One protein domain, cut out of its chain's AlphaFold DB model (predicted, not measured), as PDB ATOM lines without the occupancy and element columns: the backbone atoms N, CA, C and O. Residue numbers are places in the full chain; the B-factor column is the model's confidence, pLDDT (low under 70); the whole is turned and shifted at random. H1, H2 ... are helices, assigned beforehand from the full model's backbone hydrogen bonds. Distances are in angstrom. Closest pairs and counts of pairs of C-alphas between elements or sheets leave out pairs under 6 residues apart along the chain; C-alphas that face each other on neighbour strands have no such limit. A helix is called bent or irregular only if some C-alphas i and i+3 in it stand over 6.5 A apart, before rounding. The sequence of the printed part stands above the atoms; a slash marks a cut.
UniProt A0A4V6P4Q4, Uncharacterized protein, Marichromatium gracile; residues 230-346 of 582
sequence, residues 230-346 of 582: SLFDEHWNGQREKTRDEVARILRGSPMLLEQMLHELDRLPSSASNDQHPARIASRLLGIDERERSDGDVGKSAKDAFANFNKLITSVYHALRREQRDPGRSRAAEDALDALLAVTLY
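This is residues 230 to 346 of the 582 residues of an uncharacterized protein of Marichromatium gracile (UniProt A0A4V6P4Q4). What is the main picture? Three long helices, H1, H5 and H6, run roughly along the long axis: H6 folds back on H5 as a hairpin and overlaps the later part of H1, while two shorter helices, H2 and H3, cross them steeply. H4, the shortest helix, lies near the beginning of H5, and residues 230 to 236 of H1 and residues 266 to 271 stick out. How large and of what class is it? The printed part has 117 residues with six named helices, H1 to H6 in order, and no named strand: it is all helix, its helix packing mostly crossed. It is compact, with a radius of gyration of the C-alphas of 14.9 A, yet elongated, spanning 51 by 28 by 26 A.

What does the first helix meet? H1, residues 230 to 253, touches H6, residues 330 to 346, at a shallow tilt of 6 degrees, opposite ways; the closest C-alphas, of Val 247 and Val 343, are 5.4 A apart. With residues 244 to 252 alone H1 touches H3, residues 274 to 285, at a steep tilt of 49 degrees; the closest C-alphas, of Ala 248 and Pro 278, are 4.6 A apart. Which helix is the hub? H2, residues 255 to 265, touches four helices, among them H6, where the closest C-alphas, of Leu 257 and Ala 336, are 5.0 A apart, and H5, residues 298 to 324, where those of Gln 260 and Val 316 are 5.9 A apart; H1 and H2 only just touch, only at the corner, with 3 pairs of C-alphas within 8 A. What of the later helices? H5 and H6 form a helical hairpin at a shallow tilt of 19 degrees, the closest C-alphas, of Gln 324 and Ser 330, 4.1 A apart; H1 and H5 are apart. H4, residues 290 to 295, is close to H5 but not clearly touching: the closest C-alphas, of Glu 292 and Ser 301, are 7.1 A apart. What do the backbones show? In H2 and H6 every O i to N i+4 pair is within hydrogen-bond range, against 19 of 20 in H1, 6 of 8 in H3, 22 of 23 in H5 and 0 of 2 in H4, which has 1 of 3 O i to N i+3 pairs within range.

Where do the helices begin and end? H1 begins at C-alpha 230, (-39.436, -17.607, 16.515), and H6 ends at C-alpha 346, (-34.921, 4.337, 22.407). How long are they? H1 measures 32.8 A, H5 38.6 A and H6 24.5 A from first to last C-alpha. Is any irregular or kinked? H3 is irregular, with C-alphas 275 and 278 7.2 A apart, and H1 has a kink of 27 degrees near residue 237.

How far does it reach? The two C-alphas farthest apart, of Leu 231 and Pro 327, are 51.5 A apart. Are there cuts or long links? The printed part has no cut and no long link; the link from H2 to H3, 8 residues, is short and the others are tight. Where is confidence low? The mean pLDDT of the printed part is 77.5, and residues 230 to 236, 266 to 273 and 290 to 303 are under 70.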
ATOM      1  N   SER A 230     -40.823 -17.892  16.892       49.84
ATOM      2  CA  SER A 230     -39.436 -17.607  16.515       49.84
ATOM      3  C   SER A 230     -39.286 -16.592  15.381       49.84
ATOM      4  O   SER A 230     -38.337 -15.818  15.396       49.84
ATOM      5  N   LEU A 231     -40.211 -16.525  14.421       48.06
ATOM      6  CA  LEU A 231     -40.093 -15.603  13.292       48.06
ATOM      7  C   LEU A 231     -40.722 -14.223  13.578       48.06
ATOM      8  O   LEU A 231     -40.240 -13.210  13.063       48.06
ATOM      9  N   PHE A 232     -41.757 -14.154  14.427       53.00
ATOM     10  CA  PHE A 232     -42.193 -12.884  15.034       53.00
ATOM     11  C   PHE A 232     -41.103 -12.352  15.968       53.00
ATOM     12  O   PHE A 232     -40.728 -11.178  15.909       53.00
ATOM     13  N   ASP A 233     -40.536 -13.263  16.747       57.19
ATOM     14  CA  ASP A 233     -39.397 -13.076  17.615       57.19
ATOM     15  C   ASP A 233     -38.142 -12.701  16.837       57.19
ATOM     16  O   ASP A 233     -37.354 -11.952  17.367       57.19
ATOM     17  N   GLU A 234     -37.890 -13.123  15.601       60.09
ATOM     18  CA  GLU A 234     -36.649 -12.756  14.900       60.09
ATOM     19  C   GLU A 234     -36.614 -11.272  14.533       60.09
ATOM     20  O   GLU A 234     -35.614 -10.589  14.772       60.09
ATOM     21  N   HIS A 235     -37.710 -10.739  13.985       62.06
ATOM     22  CA  HIS A 235     -37.808  -9.302  13.732       62.06
ATOM     23  C   HIS A 235     -37.820  -8.527  15.050       62.06
ATOM     24  O   HIS A 235     -37.136  -7.510  15.182       62.06
ATOM     25  N   TRP A 236     -38.567  -9.035  16.032       67.31
ATOM     26  CA  TRP A 236     -38.739  -8.387  17.321       67.31
ATOM     27  C   TRP A 236     -37.473  -8.406  18.178       67.31
ATOM     28  O   TRP A 236     -37.021  -7.363  18.640       67.31
ATOM     29  N   ASN A 237     -36.848  -9.567  18.330       71.38
ATOM     30  CA  ASN A 237     -35.522  -9.746  18.908       71.38
ATOM     31  C   ASN A 237     -34.505  -8.938  18.110       71.38
ATOM     32  O   ASN A 237     -33.685  -8.274  18.717       71.38
ATOM     33  N   GLY A 238     -34.594  -8.884  16.781       78.06
ATOM     34  CA  GLY A 238     -33.741  -8.016  15.969       78.06
ATOM     35  C   GLY A 238     -33.885  -6.533  16.326       78.06
ATOM     36  O   GLY A 238     -32.885  -5.818  16.410       78.06
ATOM     37  N   GLN A 239     -35.105  -6.053  16.568       76.56
ATOM     38  CA  GLN A 239     -35.357  -4.683  17.023       76.56
ATOM     39  C   GLN A 239     -34.896  -4.472  18.471       76.56
ATOM     40  O   GLN A 239     -34.231  -3.481  18.753       76.56
ATOM     41  N   ARG A 240     -35.174  -5.422  19.366       82.38
ATOM     42  CA  ARG A 240     -34.715  -5.442  20.762       82.38
ATOM     43  C   ARG A 240     -33.197  -5.412  20.877       82.38
ATOM     44  O   ARG A 240     -32.678  -4.613  21.641       82.38
ATOM     45  N   GLU A 241     -32.494  -6.225  20.100       86.38
ATOM     46  CA  GLU A 241     -31.034  -6.294  20.040       86.38
ATOM     47  C   GLU A 241     -30.445  -4.984  19.510       86.38
ATOM     48  O   GLU A 241     -29.546  -4.420  20.126       86.38
ATOM     49  N   LYS A 242     -31.013  -4.426  18.428       86.31
ATOM     50  CA  LYS A 242     -30.611  -3.103  17.922       86.31
ATOM     51  C   LYS A 242     -30.816  -2.007  18.967       86.31
ATOM     52  O   LYS A 242     -29.922  -1.193  19.181       86.31
ATOM     53  N   THR A 243     -31.969  -1.995  19.634       87.19
ATOM     54  CA  THR A 243     -32.256  -1.044  20.713       87.19
ATOM     55  C   THR A 243     -31.321  -1.257  21.900       87.19
ATOM     56  O   THR A 243     -30.815  -0.281  22.446       87.19
ATOM     57  N   ARG A 244     -31.029  -2.506  22.278       93.12
ATOM     58  CA  ARG A 244     -30.069  -2.844  23.335       93.12
ATOM     59  C   ARG A 244     -28.697  -2.275  23.018       93.12
ATOM     60  O   ARG A 244     -28.099  -1.625  23.872       93.12
ATOM     61  N   ASP A 245     -28.201  -2.508  21.809       92.25
ATOM     62  CA  ASP A 245     -26.875  -2.059  21.390       92.25
ATOM     63  C   ASP A 245     -26.778  -0.533  21.376       92.25
ATOM     64  O   ASP A 245     -25.766   0.029  21.807       92.25
ATOM     65  N   GLU A 246     -27.851   0.139  20.959       91.56
ATOM     66  CA  GLU A 246     -27.932   1.595  20.945       91.56
ATOM     67  C   GLU A 246     -28.020   2.187  22.358       91.56
ATOM     68  O   GLU A 246     -27.259   3.097  22.694       91.56
ATOM     69  N   VAL A 247     -28.853   1.622  23.237       92.62
ATOM     70  CA  VAL A 247     -28.907   1.998  24.658       92.62
ATOM     71  C   VAL A 247     -27.543   1.773  25.316       92.62
ATOM     72  O   VAL A 247     -27.023   2.668  25.979       92.62
ATOM     73  N   ALA A 248     -26.893   0.632  25.072       94.00
ATOM     74  CA  ALA A 248     -25.556   0.344  25.585       94.00
ATOM     75  C   ALA A 248     -24.502   1.334  25.058       94.00
ATOM     76  O   ALA A 248     -23.581   1.717  25.784       94.00
ATOM     77  N   ARG A 249     -24.618   1.769  23.796       94.94
ATOM     78  CA  ARG A 249     -23.765   2.808  23.206       94.94
ATOM     79  C   ARG A 249     -23.966   4.159  23.896       94.94
ATOM     80  O   ARG A 249     -22.968   4.800  24.217       94.94
ATOM     81  N   ILE A 250     -25.210   4.563  24.157       92.50
ATOM     82  CA  ILE A 250     -25.534   5.806  24.877       92.50
ATOM     83  C   ILE A 250     -24.965   5.763  26.300       92.50
ATOM     84  O   ILE A 250     -24.282   6.698  26.711       92.50
ATOM     85  N   LEU A 251     -25.157   4.651  27.017       93.62
ATOM     86  CA  LEU A 251     -24.631   4.461  28.373       93.62
ATOM     87  C   LEU A 251     -23.099   4.534  28.426       93.62
ATOM     88  O   LEU A 251     -22.550   5.181  29.312       93.62
ATOM     89  N   ARG A 252     -22.389   3.950  27.448       94.06
ATOM     90  CA  ARG A 252     -20.923   4.098  27.331       94.06
ATOM     91  C   ARG A 252     -20.482   5.549  27.140       94.06
ATOM     92  O   ARG A 252     -19.405   5.916  27.596       94.06
ATOM     93  N   GLY A 253     -21.296   6.354  26.461       93.19
ATOM     94  CA  GLY A 253     -21.042   7.778  26.247       93.19
ATOM     95  C   GLY A 253     -21.303   8.655  27.473       93.19
ATOM     96  O   GLY A 253     -20.907   9.816  27.455       93.19
ATOM     97  N   SER A 254     -21.938   8.128  28.527       94.25
ATOM     98  CA  SER A 254     -22.295   8.883  29.731       94.25
ATOM     99  C   SER A 254     -21.877   8.141  31.012       94.25
ATOM    100  O   SER A 254     -22.686   7.433  31.618       94.25
ATOM    101  N   PRO A 255     -20.611   8.298  31.460       92.62
ATOM    102  CA  PRO A 255     -20.084   7.600  32.636       92.62
ATOM    103  C   PRO A 255     -20.886   7.858  33.916       92.62
ATOM    104  O   PRO A 255     -21.119   6.933  34.685       92.62
ATOM    105  N   MET A 256     -21.354   9.093  34.119       90.38
ATOM    106  CA  MET A 256     -22.154   9.468  35.287       90.38
ATOM    107  C   MET A 256     -23.534   8.802  35.275       90.38
ATOM    108  O   MET A 256     -23.977   8.299  36.304       90.38
ATOM    109  N   LEU A 257     -24.208   8.748  34.120       90.88
ATOM    110  CA  LEU A 257     -25.467   8.013  33.991       90.88
ATOM    111  C   LEU A 257     -25.257   6.521  34.270       90.88
ATOM    112  O   LEU A 257     -26.032   5.920  35.011       90.88
ATOM    113  N   LEU A 258     -24.202   5.939  33.695       91.69
ATOM    114  CA  LEU A 258     -23.849   4.538  33.896       91.69
ATOM    115  C   LEU A 258     -23.580   4.232  35.376       91.69
ATOM    116  O   LEU A 258     -24.106   3.248  35.884       91.69
ATOM    117  N   GLU A 259     -22.822   5.080  36.074       88.69
ATOM    118  CA  GLU A 259     -22.544   4.949  37.510       88.69
ATOM    119  C   GLU A 259     -23.828   5.015  38.345       88.69
ATOM    120  O   GLU A 259     -24.039   4.169  39.210       88.69
ATOM    121  N   GLN A 260     -24.724   5.965  38.057       88.38
ATOM    122  CA  GLN A 260     -26.005   6.076  38.764       88.38
ATOM    123  C   GLN A 260     -26.908   4.867  38.497       88.38
ATOM    124  O   GLN A 260     -27.509   4.325  39.423       88.38
ATOM    125  N   MET A 261     -26.980   4.398  37.248       89.44
ATOM    126  CA  MET A 261     -27.733   3.190  36.912       89.44
ATOM    127  C   MET A 261     -27.151   1.948  37.584       89.44
ATOM    128  O   MET A 261     -27.910   1.113  38.074       89.44
ATOM    129  N   LEU A 262     -25.822   1.833  37.637       87.31
ATOM    130  CA  LEU A 262     -25.141   0.765  38.359       87.31
ATOM    131  C   LEU A 262     -25.432   0.839  39.848       87.31
ATOM    132  O   LEU A 262     -25.836  -0.166  40.402       87.31
ATOM    133  N   HIS A 263     -25.339   2.006  40.481       85.38
ATOM    134  CA  HIS A 263     -25.646   2.170  41.902       85.38
ATOM    135  C   HIS A 263     -27.076   1.722  42.251       85.38
ATOM    136  O   HIS A 263     -27.304   1.043  43.255       85.38
ATOM    137  N   GLU A 264     -28.049   2.058  41.404       83.56
ATOM    138  CA  GLU A 264     -29.437   1.631  41.589       83.56
ATOM    139  C   GLU A 264     -29.645   0.123  41.333       83.56
ATOM    140  O   GLU A 264     -30.541  -0.485  41.930       83.56
ATOM    141  N   LEU A 265     -28.804  -0.499  40.497       77.81
ATOM    142  CA  LEU A 265     -28.845  -1.929  40.162       77.81
ATOM    143  C   LEU A 265     -27.987  -2.825  41.080       77.81
ATOM    144  O   LEU A 265     -28.392  -3.955  41.346       77.81
ATOM    145  N   ASP A 266     -26.864  -2.334  41.613       64.94
ATOM    146  CA  ASP A 266     -25.865  -3.024  42.458       64.94
ATOM    147  C   ASP A 266     -26.366  -3.319  43.882       64.94
ATOM    148  O   ASP A 266     -25.678  -3.929  44.701       64.94
ATOM    149  N   ARG A 267     -27.644  -3.043  44.158       61.12
ATOM    150  CA  ARG A 267     -28.388  -3.791  45.185       61.12
ATOM    151  C   ARG A 267     -28.552  -5.281  44.836       61.12
ATOM    152  O   ARG A 267     -29.155  -6.019  45.613       61.12
ATOM    153  N   LEU A 268     -28.026  -5.732  43.696       48.41
ATOM    154  CA  LEU A 268     -27.985  -7.119  43.255       48.41
ATOM    155  C   LEU A 268     -26.526  -7.573  43.060       48.41
ATOM    156  O   LEU A 268     -25.725  -6.850  42.476       48.41
ATOM    157  N   PRO A 269     -26.161  -8.781  43.520       46.78
ATOM    158  CA  PRO A 269     -24.770  -9.224  43.589       46.78
ATOM    159  C   PRO A 269     -24.188  -9.396  42.186       46.78
ATOM    160  O   PRO A 269     -24.809 -10.065  41.355       46.78
ATOM    161  N   SER A 270     -23.008  -8.844  41.878       53.12
ATOM    162  CA  SER A 270     -22.353  -9.115  40.589       53.12
ATOM    163  C   SER A 270     -20.834  -8.963  40.565       53.12
ATOM    164  O   SER A 270     -20.275  -7.947  40.944       53.12
ATOM    165  N   SER A 271     -20.202  -9.998  40.012       51.44
ATOM    166  CA  SER A 271     -18.778 -10.188  39.716       51.44
ATOM    167  C   SER A 271     -18.445  -9.976  38.223       51.44
ATOM    168  O   SER A 271     -17.537 -10.612  37.691       51.44
ATOM    169  N   ALA A 272     -19.212  -9.145  37.510       59.25
ATOM    170  CA  ALA A 272     -19.024  -8.916  36.073       59.25
ATOM    171  C   ALA A 272     -17.890  -7.910  35.798       59.25
ATOM    172  O   ALA A 272     -17.659  -7.007  36.594       59.25
ATOM    173  N   SER A 273     -17.195  -8.051  34.666       64.69
ATOM    174  CA  SER A 273     -16.166  -7.096  34.231       64.69
ATOM    175  C   SER A 273     -16.777  -5.754  33.812       64.69
ATOM    176  O   SER A 273     -17.828  -5.752  33.163       64.69
ATOM    177  N   ASN A 274     -16.057  -4.650  34.052       71.31
ATOM    178  CA  ASN A 274     -16.528  -3.285  33.782       71.31
ATOM    179  C   ASN A 274     -17.096  -3.061  32.362       71.31
ATOM    180  O   ASN A 274     -18.088  -2.353  32.197       71.31
ATOM    181  N   ASP A 275     -16.529  -3.710  31.341       73.12
ATOM    182  CA  ASP A 275     -16.914  -3.497  29.937       73.12
ATOM    183  C   ASP A 275     -18.286  -4.082  29.554       73.12
ATOM    184  O   ASP A 275     -18.875  -3.687  28.546       73.12
ATOM    185  N   GLN A 276     -18.832  -5.003  30.356       81.62
ATOM    186  CA  GLN A 276     -20.124  -5.648  30.080       81.62
ATOM    187  C   GLN A 276     -21.313  -4.926  30.728       81.62
ATOM    188  O   GLN A 276     -22.464  -5.217  30.392       81.62
ATOM    189  N   HIS A 277     -21.069  -3.966  31.628       85.31
ATOM    190  CA  HIS A 277     -22.139  -3.268  32.344       85.31
ATOM    191  C   HIS A 277     -23.152  -2.563  31.429       85.31
ATOM    192  O   HIS A 277     -24.346  -2.776  31.636       85.31
ATOM    193  N   PRO A 278     -22.756  -1.803  30.388       91.06
ATOM    194  CA  PRO A 278     -23.717  -1.066  29.564       91.06
ATOM    195  C   PRO A 278     -24.706  -1.979  28.831       91.06
ATOM    196  O   PRO A 278     -25.910  -1.737  28.856       91.06
ATOM    197  N   ALA A 279     -24.210  -3.060  28.218       90.25
ATOM    198  CA  ALA A 279     -25.047  -4.027  27.507       90.25
ATOM    199  C   ALA A 279     -25.986  -4.768  28.463       90.25
ATOM    200  O   ALA A 279     -27.153  -4.970  28.152       90.25
ATOM    201  N   ARG A 280     -25.503  -5.108  29.661       87.06
ATOM    202  CA  ARG A 280     -26.312  -5.775  30.679       87.06
ATOM    203  C   ARG A 280     -27.434  -4.887  31.219       87.06
ATOM    204  O   ARG A 280     -28.556  -5.360  31.378       87.06
ATOM    205  N   ILE A 281     -27.149  -3.612  31.489       88.81
ATOM    206  CA  ILE A 281     -28.166  -2.639  31.914       88.81
ATOM    207  C   ILE A 281     -29.205  -2.466  30.808       88.81
ATOM    208  O   ILE A 281     -30.399  -2.531  31.090       88.81
ATOM    209  N   ALA A 282     -28.760  -2.328  29.557       91.31
ATOM    210  CA  ALA A 282     -29.647  -2.248  28.403       91.31
ATOM    211  C   ALA A 282     -30.549  -3.488  28.282       91.31
ATOM    212  O   ALA A 282     -31.765  -3.349  28.180       91.31
ATOM    213  N   SER A 283     -29.991  -4.701  28.374       89.06
ATOM    214  CA  SER A 283     -30.780  -5.939  28.334       89.06
ATOM    215  C   SER A 283     -31.824  -5.990  29.443       89.06
ATOM    216  O   SER A 283     -32.959  -6.384  29.198       89.06
ATOM    217  N   ARG A 284     -31.467  -5.560  30.656       86.25
ATOM    218  CA  ARG A 284     -32.381  -5.573  31.801       86.25
ATOM    219  C   ARG A 284     -33.495  -4.537  31.680       86.25
ATOM    220  O   ARG A 284     -34.638  -4.843  32.002       86.25
ATOM    221  N   LEU A 285     -33.173  -3.338  31.194       86.69
ATOM    222  CA  LEU A 285     -34.156  -2.292  30.901       86.69
ATOM    223  C   LEU A 285     -35.190  -2.750  29.870       86.69
ATOM    224  O   LEU A 285     -36.340  -2.340  29.948       86.69
ATOM    225  N   LEU A 286     -34.778  -3.587  28.918       86.81
ATOM    226  CA  LEU A 286     -35.602  -4.025  27.793       86.81
ATOM    227  C   LEU A 286     -36.228  -5.419  27.988       86.81
ATOM    228  O   LEU A 286     -36.927  -5.893  27.091       86.81
ATOM    229  N   GLY A 287     -35.964  -6.094  29.115       84.38
ATOM    230  CA  GLY A 287     -36.433  -7.463  29.365       84.38
ATOM    231  C   GLY A 287     -35.864  -8.498  28.385       84.38
ATOM    232  O   GLY A 287     -36.585  -9.382  27.930       84.38
ATOM    233  N   ILE A 288     -34.593  -8.352  27.993       82.50
ATOM    234  CA  ILE A 288     -33.880  -9.251  27.059       82.50
ATOM    235  C   ILE A 288     -32.986 -10.250  27.823       82.50
ATOM    236  O   ILE A 288     -32.339 -11.094  27.213       82.50
ATOM    237  N   ASP A 289     -32.914 -10.175  29.155       76.25
ATOM    238  CA  ASP A 289     -31.968 -10.977  29.940       76.25
ATOM    239  C   ASP A 289     -32.232 -12.491  29.777       76.25
ATOM    240  O   ASP A 289     -33.249 -13.033  30.214       76.25
ATOM    241  N   GLU A 290     -31.299 -13.185  29.116       59.53
ATOM    242  CA  GLU A 290     -31.431 -14.588  28.699       59.53
ATOM    243  C   GLU A 290     -31.608 -15.546  29.879       59.53
ATOM    244  O   GLU A 290     -32.171 -16.629  29.726       59.53
ATOM    245  N   ARG A 291     -31.159 -15.140  31.073       62.16
ATOM    246  CA  ARG A 291     -31.278 -15.945  32.293       62.16
ATOM    247  C   ARG A 291     -32.718 -16.101  32.773       62.16
ATOM    248  O   ARG A 291     -32.992 -17.061  33.478       62.16
ATOM    249  N   GLU A 292     -33.623 -15.192  32.407       55.38
ATOM    250  CA  GLU A 292     -35.041 -15.269  32.793       55.38
ATOM    251  C   GLU A 292     -35.877 -16.082  31.793       55.38
ATOM    252  O   GLU A 292     -36.975 -16.529  32.121       55.38
ATOM    253  N   ARG A 293     -35.349 -16.348  30.588       55.75
ATOM    254  CA  ARG A 293     -36.041 -17.155  29.570       55.75
ATOM    255  C   ARG A 293     -36.120 -18.644  29.917       55.75
ATOM    256  O   ARG A 293     -36.954 -19.338  29.343       55.75
ATOM    257  N   SER A 294     -35.298 -19.148  30.842       53.91
ATOM    258  CA  SER A 294     -35.282 -20.578  31.187       53.91
ATOM    259  C   SER A 294     -36.567 -21.074  31.858       53.91
ATOM    260  O   SER A 294     -36.829 -22.272  31.813       53.91
ATOM    261  N   ASP A 295     -37.375 -20.177  32.434       54.19
ATOM    262  CA  ASP A 295     -38.567 -20.547  33.210       54.19
ATOM    263  C   ASP A 295     -39.878 -20.495  32.398       54.19
ATOM    264  O   ASP A 295     -40.949 -20.761  32.938       54.19
ATOM    265  N   GLY A 296     -39.822 -20.179  31.098       56.69
ATOM    266  CA  GLY A 296     -40.977 -20.245  30.187       56.69
ATOM    267  C   GLY A 296     -42.072 -19.186  30.398       56.69
ATOM    268  O   GLY A 296     -43.052 -19.177  29.657       56.69
ATOM    269  N   ASP A 297     -41.926 -18.271  31.360       58.66
ATOM    270  CA  ASP A 297     -42.925 -17.240  31.668       58.66
ATOM    271  C   ASP A 297     -42.588 -15.895  30.996       58.66
ATOM    272  O   ASP A 297     -42.035 -14.967  31.594       58.66
ATOM    273  N   VAL A 298     -42.928 -15.789  29.708       55.56
ATOM    274  CA  VAL A 298     -42.717 -14.579  28.887       55.56
ATOM    275  C   VAL A 298     -43.483 -13.364  29.442       55.56
ATOM    276  O   VAL A 298     -43.028 -12.225  29.310       55.56
ATOM    277  N   GLY A 299     -44.630 -13.580  30.100       52.56
ATOM    278  CA  GLY A 299     -45.459 -12.501  30.650       52.56
ATOM    279  C   GLY A 299     -44.836 -11.814  31.863       52.56
ATOM    280  O   GLY A 299     -44.909 -10.589  31.995       52.56
ATOM    281  N   LYS A 300     -44.142 -12.581  32.706       59.88
ATOM    282  CA  LYS A 300     -43.396 -12.050  33.851       59.88
ATOM    283  C   LYS A 300     -42.241 -11.139  33.425       59.88
ATOM    284  O   LYS A 300     -42.071 -10.066  34.000       59.88
ATOM    285  N   SER A 301     -41.538 -11.495  32.348       68.88
ATOM    286  CA  SER A 301     -40.411 -10.715  31.815       68.88
ATOM    287  C   SER A 301     -40.812  -9.303  31.359       68.88
ATOM    288  O   SER A 301     -40.122  -8.333  31.668       68.88
ATOM    289  N   ALA A 302     -41.959  -9.146  30.685       65.38
ATOM    290  CA  ALA A 302     -42.430  -7.828  30.241       65.38
ATOM    291  C   ALA A 302     -42.809  -6.926  31.427       65.38
ATOM    292  O   ALA A 302     -42.426  -5.757  31.482       65.38
ATOM    293  N   LYS A 303     -43.529  -7.479  32.408       66.94
ATOM    294  CA  LYS A 303     -43.914  -6.766  33.632       66.94
ATOM    295  C   LYS A 303     -42.692  -6.309  34.429       66.94
ATOM    296  O   LYS A 303     -42.633  -5.154  34.854       66.94
ATOM    297  N   ASP A 304     -41.711  -7.191  34.586       75.62
ATOM    298  CA  ASP A 304     -40.474  -6.883  35.296       75.62
ATOM    299  C   ASP A 304     -39.635  -5.853  34.524       75.62
ATOM    300  O   ASP A 304     -39.074  -4.949  35.143       75.62
ATOM    301  N   ALA A 305     -39.611  -5.899  33.186       79.06
ATOM    302  CA  ALA A 305     -38.960  -4.883  32.357       79.06
ATOM    303  C   ALA A 305     -39.572  -3.491  32.570       79.06
ATOM    304  O   ALA A 305     -38.841  -2.537  32.825       79.06
ATOM    305  N   PHE A 306     -40.903  -3.376  32.562       74.25
ATOM    306  CA  PHE A 306     -41.600  -2.116  32.837       74.25
ATOM    307  C   PHE A 306     -41.328  -1.576  34.242       74.25
ATOM    308  O   PHE A 306     -41.009  -0.395  34.402       74.25
ATOM    309  N   ALA A 307     -41.429  -2.433  35.260       75.69
ATOM    310  CA  ALA A 307     -41.183  -2.043  36.645       75.69
ATOM    311  C   ALA A 307     -39.721  -1.617  36.856       75.69
ATOM    312  O   ALA A 307     -39.452  -0.591  37.489       75.69
ATOM    313  N   ASN A 308     -38.772  -2.369  36.287       77.94
ATOM    314  CA  ASN A 308     -37.349  -2.044  36.326       77.94
ATOM    315  C   ASN A 308     -37.059  -0.736  35.591       77.94
ATOM    316  O   ASN A 308     -36.335   0.100  36.125       77.94
ATOM    317  N   PHE A 309     -37.643  -0.542  34.407       83.06
ATOM    318  CA  PHE A 309     -37.493   0.678  33.628       83.06
ATOM    319  C   PHE A 309     -37.991   1.893  34.412       83.06
ATOM    320  O   PHE A 309     -37.217   2.814  34.656       83.06
ATOM    321  N   ASN A 310     -39.237   1.869  34.895       76.00
ATOM    322  CA  ASN A 310     -39.814   2.975  35.661       76.00
ATOM    323  C   ASN A 310     -38.966   3.304  36.900       76.00
ATOM    324  O   ASN A 310     -38.479   4.422  37.066       76.00
ATOM    325  N   LYS A 311     -38.712   2.295  37.741       78.81
ATOM    326  CA  LYS A 311     -37.954   2.471  38.981       78.81
ATOM    327  C   LYS A 311     -36.552   3.024  38.725       78.81
ATOM    328  O   LYS A 311     -36.117   3.919  39.450       78.81
ATOM    329  N   LEU A 312     -35.850   2.494  37.720       79.94
ATOM    330  CA  LEU A 312     -34.483   2.900  37.413       79.94
ATOM    331  C   LEU A 312     -34.446   4.327  36.864       79.94
ATOM    332  O   LEU A 312     -33.691   5.149  37.376       79.94
ATOM    333  N   ILE A 313     -35.284   4.643  35.874       78.81
ATOM    334  CA  ILE A 313     -35.302   5.965  35.238       78.81
ATOM    335  C   ILE A 313     -35.684   7.052  36.249       78.81
ATOM    336  O   ILE A 313     -34.985   8.062  36.338       78.81
ATOM    337  N   THR A 314     -36.724   6.844  37.063       75.12
ATOM    338  CA  THR A 314     -37.150   7.831  38.068       75.12
ATOM    339  C   THR A 314     -36.090   8.036  39.152       75.12
ATOM    340  O   THR A 314     -35.768   9.177  39.494       75.12
ATOM    341  N   SER A 315     -35.494   6.957  39.676       79.31
ATOM    342  CA  SER A 315     -34.465   7.066  40.721       79.31
ATOM    343  C   SER A 315     -33.219   7.803  40.217       79.31
ATOM    344  O   SER A 315     -32.752   8.762  40.844       79.31
ATOM    345  N   VAL A 316     -32.745   7.431  39.025       81.44
ATOM    346  CA  VAL A 316     -31.582   8.049  38.378       81.44
ATOM    347  C   VAL A 316     -31.851   9.512  38.036       81.44
ATOM    348  O   VAL A 316     -31.012  10.364  38.322       81.44
ATOM    349  N   TYR A 317     -33.034   9.845  37.514       83.31
ATOM    350  CA  TYR A 317     -33.417  11.232  37.243       83.31
ATOM    351  C   TYR A 317     -33.318  12.110  38.499       83.31
ATOM    352  O   TYR A 317     -32.714  13.185  38.476       83.31
ATOM    353  N   HIS A 318     -33.857  11.647  39.632       82.94
ATOM    354  CA  HIS A 318     -33.776  12.388  40.892       82.94
ATOM    355  C   HIS A 318     -32.354  12.478  41.453       82.94
ATOM    356  O   HIS A 318     -32.025  13.458  42.129       82.94
ATOM    357  N   ALA A 319     -31.502  11.480  41.217       81.62
ATOM    358  CA  ALA A 319     -30.087  11.552  41.573       81.62
ATOM    359  C   ALA A 319     -29.362  12.615  40.732       81.62
ATOM    360  O   ALA A 319     -28.780  13.544  41.292       81.62
ATOM    361  N   LEU A 320     -29.500  12.565  39.406       79.88
ATOM    362  CA  LEU A 320     -28.869  13.515  38.490       79.88
ATOM    363  C   LEU A 320     -29.348  14.954  38.717       79.88
ATOM    364  O   LEU A 320     -28.540  15.876  38.740       79.88
ATOM    365  N   ARG A 321     -30.641  15.169  38.991       80.25
ATOM    366  CA  ARG A 321     -31.168  16.501  39.337       80.25
ATOM    367  C   ARG A 321     -30.609  17.059  40.645       80.25
ATOM    368  O   ARG A 321     -30.530  18.278  40.791       80.25
ATOM    369  N   ARG A 322     -30.253  16.205  41.612       83.25
ATOM    370  CA  ARG A 322     -29.572  16.648  42.840       83.25
ATOM    371  C   ARG A 322     -28.142  17.081  42.535       83.25
ATOM    372  O   ARG A 322     -27.747  18.150  42.984       83.25
ATOM    373  N   GLU A 323     -27.429  16.306  41.726       82.56
ATOM    374  CA  GLU A 323     -26.064  16.614  41.281       82.56
ATOM    375  C   GLU A 323     -26.003  17.859  40.380       82.56
ATOM    376  O   GLU A 323     -25.066  18.640  40.478       82.56
ATOM    377  N   GLN A 324     -27.030  18.120  39.561       78.50
ATOM    378  CA  GLN A 324     -27.102  19.328  38.725       78.50
ATOM    379  C   GLN A 324     -27.116  20.620  39.558       78.50
ATOM    380  O   GLN A 324     -26.644  21.666  39.120       78.50
ATOM    381  N   ARG A 325     -27.656  20.564  40.782       80.88
ATOM    382  CA  ARG A 325     -27.669  21.711  41.700       80.88
ATOM    383  C   ARG A 325     -26.302  21.979  42.327       80.88
ATOM    384  O   ARG A 325     -26.136  23.037  42.929       80.88
ATOM    385  N   ASP A 326     -25.348  21.055  42.197       81.38
ATOM    386  CA  ASP A 326     -23.955  21.266  42.578       81.38
ATOM    387  C   ASP A 326     -23.218  22.013  41.444       81.38
ATOM    388  O   ASP A 326     -23.038  21.466  40.348       81.38
ATOM    389  N   PRO A 327     -22.748  23.257  41.676       78.38
ATOM    390  CA  PRO A 327     -22.045  24.046  40.666       78.38
ATOM    391  C   PRO A 327     -20.824  23.338  40.064       78.38
ATOM    392  O   PRO A 327     -20.479  23.597  38.913       78.38
ATOM    393  N   GLY A 328     -20.172  22.443  40.819       80.88
ATOM    394  CA  GLY A 328     -18.997  21.701  40.357       80.88
ATOM    395  C   GLY A 328     -19.316  20.539  39.413       80.88
ATOM    396  O   GLY A 328     -18.418  20.050  38.729       80.88
ATOM    397  N   ARG A 329     -20.579  20.097  39.361       79.38
ATOM    398  CA  ARG A 329     -21.019  18.908  38.609       79.38
ATOM    399  C   ARG A 329     -22.146  19.177  37.617       79.38
ATOM    400  O   ARG A 329     -22.481  18.281  36.844       79.38
ATOM    401  N   SER A 330     -22.665  20.406  37.572       81.06
ATOM    402  CA  SER A 330     -23.818  20.794  36.752       81.06
ATOM    403  C   SER A 330     -23.745  20.307  35.300       81.06
ATOM    404  O   SER A 330     -24.668  19.653  34.826       81.06
ATOM    405  N   ARG A 331     -22.611  20.515  34.615       85.38
ATOM    406  CA  ARG A 331     -22.470  20.130  33.201       85.38
ATOM    407  C   ARG A 331     -22.471  18.615  32.976       85.38
ATOM    408  O   ARG A 331     -23.127  18.138  32.062       85.38
ATOM    409  N   ALA A 332     -21.767  17.857  33.817       83.94
ATOM    410  CA  ALA A 332     -21.758  16.397  33.718       83.94
ATOM    411  C   ALA A 332     -23.140  15.803  34.042       83.94
ATOM    412  O   ALA A 332     -23.555  14.826  33.423       83.94
ATOM    413  N   ALA A 333     -23.867  16.420  34.981       84.19
ATOM    414  CA  ALA A 333     -25.237  16.048  35.309       84.19
ATOM    415  C   ALA A 333     -26.218  16.369  34.169       84.19
ATOM    416  O   ALA A 333     -27.104  15.564  33.900       84.19
ATOM    417  N   GLU A 334     -26.044  17.496  33.475       80.81
ATOM    418  CA  GLU A 334     -26.808  17.843  32.266       80.81
ATOM    419  C   GLU A 334     -26.573  16.836  31.137       80.81
ATOM    420  O   GLU A 334     -27.534  16.264  30.628       80.81
ATOM    421  N   ASP A 335     -25.311  16.526  30.823       83.50
ATOM    422  CA  ASP A 335     -24.965  15.523  29.806       83.50
ATOM    423  C   ASP A 335     -25.528  14.126  30.164       83.50
ATOM    424  O   ASP A 335     -25.907  13.336  29.293       83.50
ATOM    425  N   ALA A 336     -25.611  13.798  31.458       86.25
ATOM    426  CA  ALA A 336     -26.213  12.556  31.940       86.25
ATOM    427  C   ALA A 336     -27.748  12.544  31.851       86.25
ATOM    428  O   ALA A 336     -28.321  11.501  31.530       86.25
ATOM    429  N   LEU A 337     -28.416  13.676  32.096       82.31
ATOM    430  CA  LEU A 337     -29.865  13.822  31.908       82.31
ATOM    431  C   LEU A 337     -30.240  13.692  30.425       82.31
ATOM    432  O   LEU A 337     -31.141  12.924  30.085       82.31
ATOM    433  N   ASP A 338     -29.467  14.326  29.544       81.00
ATOM    434  CA  ASP A 338     -29.603  14.201  28.091       81.00
ATOM    435  C   ASP A 338     -29.486  12.741  27.623       81.00
ATOM    436  O   ASP A 338     -30.251  12.267  26.774       81.00
ATOM    437  N   ALA A 339     -28.518  12.010  28.177       86.00
ATOM    438  CA  ALA A 339     -28.331  10.595  27.885       86.00
ATOM    439  C   ALA A 339     -29.483   9.738  28.442       86.00
ATOM    440  O   ALA A 339     -29.931   8.814  27.764       86.00
ATOM    441  N   LEU A 340     -30.005  10.056  29.633       87.06
ATOM    442  CA  LEU A 340     -31.144   9.361  30.246       87.06
ATOM    443  C   LEU A 340     -32.413   9.508  29.396       87.06
ATOM    444  O   LEU A 340     -33.147   8.536  29.184       87.06
ATOM    445  N   LEU A 341     -32.648  10.711  28.870       79.88
ATOM    446  CA  LEU A 341     -33.733  10.994  27.939       79.88
ATOM    447  C   LEU A 341     -33.587  10.170  26.654       79.88
ATOM    448  O   LEU A 341     -34.550   9.541  26.216       79.88
ATOM    449  N   ALA A 342     -32.381  10.106  26.080       80.50
ATOM    450  CA  ALA A 342     -32.120   9.284  24.900       80.50
ATOM    451  C   ALA A 342     -32.362   7.789  25.178       80.50
ATOM    452  O   ALA A 342     -33.093   7.145  24.427       80.50
ATOM    453  N   VAL A 343     -31.831   7.242  26.280       87.62
ATOM    454  CA  VAL A 343     -32.085   5.848  26.697       87.62
ATOM    455  C   VAL A 343     -33.582   5.572  26.798       87.62
ATOM    456  O   VAL A 343     -34.054   4.546  26.304       87.62
ATOM    457  N   THR A 344     -34.336   6.500  27.386       82.31
ATOM    458  CA  THR A 344     -35.789   6.385  27.499       82.31
ATOM    459  C   THR A 344     -36.446   6.316  26.125       82.31
ATOM    460  O   THR A 344     -37.148   5.351  25.831       82.31
ATOM    461  N   LEU A 345     -36.165   7.288  25.255       77.81
ATOM    462  CA  LEU A 345     -36.738   7.372  23.909       77.81
ATOM    463  C   LEU A 345     -36.477   6.116  23.069       77.81
ATOM    464  O   LEU A 345     -37.389   5.636  22.397       77.81
ATOM    465  N   TYR A 346     -35.264   5.562  23.132       81.94
ATOM    466  CA  TYR A 346     -34.921   4.337  22.407       81.94
ATOM    467  C   TYR A 346     -35.588   3.090  22.999       81.94
ATOM    468  O   TYR A 346     -35.953   2.183  22.252       81.94
TER     469      TYR A 346